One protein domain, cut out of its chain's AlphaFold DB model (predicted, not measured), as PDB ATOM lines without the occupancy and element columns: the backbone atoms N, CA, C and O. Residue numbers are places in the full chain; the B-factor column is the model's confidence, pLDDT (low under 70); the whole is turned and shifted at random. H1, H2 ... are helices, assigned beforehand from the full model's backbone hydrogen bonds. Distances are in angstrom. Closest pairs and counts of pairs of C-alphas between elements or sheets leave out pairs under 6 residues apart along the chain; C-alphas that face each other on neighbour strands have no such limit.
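AT A GLANCE: This is residues 124 to 176 of the 208 residues of an uncharacterized protein of Aphis glycines (UniProt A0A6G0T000). Three helices, H1, H2 and H3, are joined end to end as the three sides of a loose, open triangle with a hollow middle, its corners at the H1 to H2 and H2 to H3 links. The far end of H3 comes back near the first turns of H1, and the corner of residues 150 to 155 sticks out. The printed part has 53 residues with three named helices, in the order H1, H2, H3, and no named strand; the class is all helix. It is only just loose, close to compact, with a radius of gyration of the C-alphas of 12.3 A and spans of 36 by 26 by 16 A.

HOW THE PARTS SIT: H1, residues 125 to 137, and H2, residues 139 to 152, only just touch, with 3 pairs of C-alphas within 8 A, and only at the corner by their tight link. Residues 134 to 135 of H1 and 141 to 142 of H2 alone take part; the closest C-alphas, of Ile 135 and Arg 142, are 6.0 A apart. The two are about perpendicular, at 74 degrees. H2 and H3, residues 154 to 170, also only just touch, with 3 such pairs, and only at the corner by a tight link, through residues 149 to 150 and 156 to 157 alone. Their closest C-alphas, of Leu 149 and Val 157, are 5.8 A apart, and they run opposite ways at a steep tilt of 52 degrees. H1 and H3 are close but not clearly touching: their closest C-alphas, of Leu 128 and Ala 167, are 7.5 A apart. They run opposite ways at a steep tilt of 59 degrees. Every O i to N i+4 pair is within hydrogen-bond range in H1 and H2, and 12 of 13 in H3.

IN THESE COORDINATES: H1 begins at C-alpha 125, (12.436, 65.269, 71.771), and is 18.3 A long. H2 begins at C-alpha 139, (19.081, 44.384, 74.760), and is 20.1 A long. H3 is 24.7 A long and ends at C-alpha 170, (15.933, 69.745, 77.687).

THE WHOLE: The two C-alphas farthest apart, of Tyr 151 and Gln 176, are 36.6 A apart. The printed part has no cut, and both links are tight. The mean pLDDT of the printed part is 72.1; residues 152 to 156, 158 to 159, 163 and 166 to 176 are under 70.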
ATOM      1  N   ASN A 124      16.481  66.137  69.068       70.38
ATOM      2  CA  ASN A 124      15.054  66.425  69.197       70.38
ATOM      3  C   ASN A 124      14.349  65.500  70.210       70.38
ATOM      4  O   ASN A 124      14.823  64.409  70.532       70.38
ATOM      5  N   LEU A 125      13.202  65.958  70.725       75.50
ATOM      6  CA  LEU A 125      12.436  65.269  71.771       75.50
ATOM      7  C   LEU A 125      11.953  63.877  71.335       75.50
ATOM      8  O   LEU A 125      12.010  62.938  72.119       75.50
ATOM      9  N   GLN A 126      11.513  63.743  70.086       75.31
ATOM     10  CA  GLN A 126      10.975  62.494  69.547       75.31
ATOM     11  C   GLN A 126      12.054  61.412  69.434       75.31
ATOM     12  O   GLN A 126      11.827  60.250  69.756       75.31
ATOM     13  N   ASN A 127      13.259  61.792  69.031       76.06
ATOM     14  CA  ASN A 127      14.390  60.887  68.991       76.06
ATOM     15  C   ASN A 127      14.864  60.506  70.394       76.06
ATOM     16  O   ASN A 127      15.359  59.399  70.580       76.06
ATOM     17  N   LEU A 128      14.724  61.409  71.368       74.81
ATOM     18  CA  LEU A 128      15.055  61.127  72.761       74.81
ATOM     19  C   LEU A 128      14.076  60.114  73.368       74.81
ATOM     20  O   LEU A 128      14.515  59.182  74.033       74.81
ATOM     21  N   GLU A 129      12.784  60.245  73.073       77.38
ATOM     22  CA  GLU A 129      11.753  59.272  73.456       77.38
ATOM     23  C   GLU A 129      11.985  57.918  72.766       77.38
ATOM     24  O   GLU A 129      12.018  56.875  73.414       77.38
ATOM     25  N   MET A 130      12.290  57.922  71.466       80.81
ATOM     26  CA  MET A 130      12.658  56.712  70.721       80.81
ATOM     27  C   MET A 130      13.937  56.051  71.262       80.81
ATOM     28  O   MET A 130      14.085  54.828  71.225       80.81
ATOM     29  N   PHE A 131      14.889  56.856  71.732       82.88
ATOM     30  CA  PHE A 131      16.121  56.379  72.348       82.88
ATOM     31  C   PHE A 131      15.855  55.772  73.732       82.88
ATOM     32  O   PHE A 131      16.400  54.714  74.035       82.88
ATOM     33  N   GLU A 132      14.991  56.387  74.542       81.56
ATOM     34  CA  GLU A 132      14.552  55.859  75.841       81.56
ATOM     35  C   GLU A 132      13.853  54.500  75.695       81.56
ATOM     36  O   GLU A 132      14.208  53.541  76.390       81.56
ATOM     37  N   VAL A 133      12.935  54.393  74.730       83.25
ATOM     38  CA  VAL A 133      12.257  53.135  74.380       83.25
ATOM     39  C   VAL A 133      13.280  52.082  73.955       83.25
ATOM     40  O   VAL A 133      13.313  50.992  74.522       83.25
ATOM     41  N   ARG A 134      14.205  52.415  73.042       82.56
ATOM     42  CA  ARG A 134      15.233  51.463  72.582       82.56
ATOM     43  C   ARG A 134      16.198  51.016  73.675       82.56
ATOM     44  O   ARG A 134      16.559  49.845  73.707       82.56
ATOM     45  N   ILE A 135      16.617  51.900  74.580       83.44
ATOM     46  CA  ILE A 135      17.457  51.502  75.721       83.44
ATOM     47  C   ILE A 135      16.703  50.534  76.639       83.44
ATOM     48  O   ILE A 135      17.304  49.584  77.151       83.44
ATOM     49  N   SER A 136      15.406  50.762  76.841       83.88
ATOM     50  CA  SER A 136      14.579  49.962  77.747       83.88
ATOM     51  C   SER A 136      14.255  48.586  77.160       83.88
ATOM     52  O   SER A 136      14.426  47.568  77.834       83.88
ATOM     53  N   GLU A 137      13.864  48.541  75.890       87.56
ATOM     54  CA  GLU A 137      13.293  47.350  75.256       87.56
ATOM     55  C   GLU A 137      14.331  46.501  74.507       87.56
ATOM     56  O   GLU A 137      14.236  45.273  74.517       87.56
ATOM     57  N   ASP A 138      15.366  47.109  73.916       87.50
ATOM     58  CA  ASP A 138      16.317  46.406  73.048       87.50
ATOM     59  C   ASP A 138      17.657  46.121  73.755       87.50
ATOM     60  O   ASP A 138      18.533  46.975  73.927       87.50
ATOM     61  N   GLY A 139      17.838  44.859  74.154       84.81
ATOM     62  CA  GLY A 139      19.081  44.384  74.760       84.81
ATOM     63  C   GLY A 139      20.283  44.369  73.814       84.81
ATOM     64  O   GLY A 139      21.397  44.654  74.256       84.81
ATOM     65  N   ALA A 140      20.078  44.091  72.524       83.81
ATOM     66  CA  ALA A 140      21.155  44.090  71.536       83.81
ATOM     67  C   ALA A 140      21.655  45.518  71.288       83.81
ATOM     68  O   ALA A 140      22.866  45.756  71.224       83.81
ATOM     69  N   PHE A 141      20.733  46.482  71.255       84.69
ATOM     70  CA  PHE A 141      21.064  47.902  71.213       84.69
ATOM     71  C   PHE A 141      21.915  48.328  72.415       84.69
ATOM     72  O   PHE A 141      22.943  48.981  72.227       84.69
ATOM     73  N   ARG A 142      21.562  47.903  73.640       85.00
ATOM     74  CA  ARG A 142      22.375  48.181  74.841       85.00
ATOM     75  C   ARG A 142      23.784  47.606  74.737       85.00
ATOM     76  O   ARG A 142      24.746  48.311  75.029       85.00
ATOM     77  N   ILE A 143      23.914  46.348  74.319       81.75
ATOM     78  CA  ILE A 143      25.217  45.679  74.188       81.75
ATOM     79  C   ILE A 143      26.078  46.394  73.143       81.75
ATOM     80  O   ILE A 143      27.237  46.705  73.409       81.75
ATOM     81  N   ASN A 144      25.508  46.725  71.982       82.06
ATOM     82  CA  ASN A 144      26.216  47.460  70.935       82.06
ATOM     83  C   ASN A 144      26.651  48.852  71.423       82.06
ATOM     84  O   ASN A 144      27.808  49.232  71.259       82.06
ATOM     85  N   LEU A 145      25.767  49.578  72.112       80.94
ATOM     86  CA  LEU A 145      26.095  50.879  72.692       80.94
ATOM     87  C   LEU A 145      27.247  50.776  73.703       80.94
ATOM     88  O   LEU A 145      28.178  51.578  73.655       80.94
ATOM     89  N   VAL A 146      27.223  49.773  74.585       77.81
ATOM     90  CA  VAL A 146      28.309  49.513  75.542       77.81
ATOM     91  C   VAL A 146      29.608  49.153  74.821       77.81
ATOM     92  O   VAL A 146      30.664  49.653  75.207       77.81
ATOM     93  N   ASN A 147      29.556  48.355  73.757       78.56
ATOM     94  CA  ASN A 147      30.734  47.977  72.974       78.56
ATOM     95  C   ASN A 147      31.360  49.184  72.267       78.56
ATOM     96  O   ASN A 147      32.572  49.384  72.354       78.56
ATOM     97  N   GLN A 148      30.543  50.041  71.646       76.56
ATOM     98  CA  GLN A 148      31.017  51.288  71.035       76.56
ATOM     99  C   GLN A 148      31.670  52.205  72.076       76.56
ATOM    100  O   GLN A 148      32.760  52.733  71.854       76.56
ATOM    101  N   LEU A 149      31.041  52.350  73.243       71.06
ATOM    102  CA  LEU A 149      31.567  53.143  74.354       71.06
ATOM    103  C   LEU A 149      32.873  52.577  74.923       71.06
ATOM    104  O   LEU A 149      33.790  53.339  75.239       71.06
ATOM    105  N   SER A 150      32.966  51.253  75.027       72.25
ATOM    106  CA  SER A 150      34.146  50.552  75.539       72.25
ATOM    107  C   SER A 150      35.334  50.711  74.596       72.25
ATOM    108  O   SER A 150      36.442  50.978  75.058       72.25
ATOM    109  N   TYR A 151      35.097  50.653  73.281       70.25
ATOM    110  CA  TYR A 151      36.130  50.858  72.262       70.25
ATOM    111  C   TYR A 151      36.680  52.295  72.247       70.25
ATOM    112  O   TYR A 151      37.863  52.522  72.004       70.25
ATOM    113  N   LEU A 152      35.837  53.284  72.551       67.75
ATOM    114  CA  LEU A 152      36.222  54.696  72.566       67.75
ATOM    115  C   LEU A 152      37.024  55.094  73.833       67.75
ATOM    116  O   LEU A 152      37.769  56.079  73.831       67.75
ATOM    117  N   GLY A 153      36.913  54.343  74.928       67.12
ATOM    118  CA  GLY A 153      37.610  54.643  76.179       67.12
ATOM    119  C   GLY A 153      37.028  55.830  76.968       67.12
ATOM    120  O   GLY A 153      36.161  56.587  76.520       67.12
ATOM    121  N   SER A 154      37.519  56.004  78.198       64.94
ATOM    122  CA  SER A 154      36.917  56.838  79.259       64.94
ATOM    123  C   SER A 154      36.633  58.304  78.883       64.94
ATOM    124  O   SER A 154      35.645  58.885  79.345       64.94
ATOM    125  N   LYS A 155      37.443  58.910  78.005       66.69
ATOM    126  CA  LYS A 155      37.270  60.298  77.524       66.69
ATOM    127  C   LYS A 155      35.969  60.522  76.740       66.69
ATOM    128  O   LYS A 155      35.330  61.563  76.895       66.69
ATOM    129  N   HIS A 156      35.559  59.560  75.916       68.06
ATOM    130  CA  HIS A 156      34.392  59.691  75.040       68.06
ATOM    131  C   HIS A 156      33.108  59.267  75.750       68.06
ATOM    132  O   HIS A 156      32.081  59.923  75.573       68.06
ATOM    133  N   VAL A 157      33.204  58.290  76.657       71.12
ATOM    134  CA  VAL A 157      32.123  57.914  77.581       71.12
ATOM    135  C   VAL A 157      31.645  59.129  78.376       71.12
ATOM    136  O   VAL A 157      30.456  59.444  78.376       71.12
ATOM    137  N   LYS A 158      32.571  59.889  78.977       69.88
ATOM    138  CA  LYS A 158      32.241  61.109  79.732       69.88
ATOM    139  C   LYS A 158      31.511  62.154  78.880       69.88
ATOM    140  O   LYS A 158      30.585  62.804  79.361       69.88
ATOM    141  N   SER A 159      31.917  62.310  77.621       65.75
ATOM    142  CA  SER A 159      31.293  63.250  76.682       65.75
ATOM    143  C   SER A 159      29.880  62.809  76.281       65.75
ATOM    144  O   SER A 159      28.959  63.624  76.275       65.75
ATOM    145  N   MET A 160      29.672  61.514  76.025       70.00
ATOM    146  CA  MET A 160      28.353  60.958  75.709       70.00
ATOM    147  C   MET A 160      27.391  61.010  76.896       70.00
ATOM    148  O   MET A 160      26.254  61.439  76.722       70.00
ATOM    149  N   ILE A 161      27.848  60.676  78.109       73.81
ATOM    150  CA  ILE A 161      27.046  60.826  79.335       73.81
ATOM    151  C   ILE A 161      26.632  62.284  79.523       73.81
ATOM    152  O   ILE A 161      25.471  62.564  79.806       73.81
ATOM    153  N   LYS A 162      27.558  63.230  79.322       73.00
ATOM    154  CA  LYS A 162      27.244  64.658  79.404       73.00
ATOM    155  C   LYS A 162      26.164  65.061  78.396       73.00
ATOM    156  O   LYS A 162      25.229  65.750  78.783       73.00
ATOM    157  N   LYS A 163      26.247  64.589  77.149       67.81
ATOM    158  CA  LYS A 163      25.221  64.843  76.123       67.81
ATOM    159  C   LYS A 163      23.868  64.226  76.470       67.81
ATOM    160  O   LYS A 163      22.866  64.910  76.330       67.81
ATOM    161  N   LEU A 164      23.836  62.976  76.938       71.69
ATOM    162  CA  LEU A 164      22.605  62.333  77.406       71.69
ATOM    163  C   LEU A 164      21.976  63.142  78.541       71.69
ATOM    164  O   LEU A 164      20.788  63.436  78.504       71.69
ATOM    165  N   MET A 165      22.788  63.578  79.503       70.62
ATOM    166  CA  MET A 165      22.332  64.404  80.617       70.62
ATOM    167  C   MET A 165      21.804  65.764  80.149       70.62
ATOM    168  O   MET A 165      20.779  66.231  80.637       70.62
ATOM    169  N   ASP A 166      22.489  66.412  79.209       68.12
ATOM    170  CA  ASP A 166      22.066  67.702  78.668       68.12
ATOM    171  C   ASP A 166      20.799  67.563  77.799       68.12
ATOM    172  O   ASP A 166      19.925  68.421  77.877       68.12
ATOM    173  N   ALA A 167      20.626  66.451  77.074       63.94
ATOM    174  CA  ALA A 167      19.392  66.120  76.355       63.94
ATOM    175  C   ALA A 167      18.220  65.839  77.314       63.94
ATOM    176  O   ALA A 167      17.116  66.344  77.113       63.94
ATOM    177  N   VAL A 168      18.462  65.115  78.411       62.31
ATOM    178  CA  VAL A 168      17.463  64.876  79.467       62.31
ATOM    179  C   VAL A 168      17.051  66.184  80.152       62.31
ATOM    180  O   VAL A 168      15.868  66.383  80.412       62.31
ATOM    181  N   LYS A 169      17.975  67.131  80.372       62.91
ATOM    182  CA  LYS A 169      17.644  68.470  80.906       62.91
ATOM    183  C   LYS A 169      16.756  69.303  79.976       62.91
ATOM    184  O   LYS A 169      16.054  70.189  80.459       62.91
ATOM    185  N   ILE A 170      16.801  69.064  78.661       58.16
ATOM    186  CA  ILE A 170      15.933  69.745  77.687       58.16
ATOM    187  C   ILE A 170      14.491  69.231  77.793       58.16
ATOM    188  O   ILE A 170      13.561  69.987  77.494       58.16
ATOM    189  N   GLN A 171      14.270  68.003  78.285       55.56
ATOM    190  CA  GLN A 171      12.918  67.544  78.582       55.56
ATOM    191  C   GLN A 171      12.286  68.447  79.653       55.56
ATOM    192  O   GLN A 171      12.703  68.498  80.810       55.56
ATOM    193  N   THR A 172      11.214  69.139  79.268       49.19
ATOM    194  CA  THR A 172      10.391  70.022  80.113       49.19
ATOM    195  C   THR A 172       9.858  69.341  81.377       49.19
ATOM    196  O   THR A 172       9.526  70.038  82.333       49.19
ATOM    197  N   LYS A 173       9.859  68.003  81.424       52.41
ATOM    198  CA  LYS A 173       9.534  67.192  82.608       52.41
ATOM    199  C   LYS A 173      10.507  67.415  83.783       52.41
ATOM    200  O   LYS A 173      10.119  67.196  84.923       52.41
ATOM    201  N   PHE A 174      11.720  67.926  83.530       47.38
ATOM    202  CA  PHE A 174      12.726  68.239  84.560       47.38
ATOM    203  C   PHE A 174      12.974  69.740  84.773       47.38
ATOM    204  O   PHE A 174      13.770  70.105  85.635       47.38
ATOM    205  N   LYS A 175      12.278  70.635  84.053       49.16
ATOM    206  CA  LYS A 175      12.420  72.095  84.249       49.16
ATOM    207  C   LYS A 175      11.963  72.583  85.630       49.16
ATOM    208  O   LYS A 175      12.321  73.693  86.007       49.16
ATOM    209  N   GLN A 176      11.181  71.780  86.351       51.03
ATOM    210  CA  GLN A 176      10.574  72.146  87.635       51.03
ATOM    211  C   GLN A 176      11.245  71.495  88.850       51.03
ATOM    212  O   GLN A 176      10.862  71.806  89.970       51.03
TER     213      GLN A 176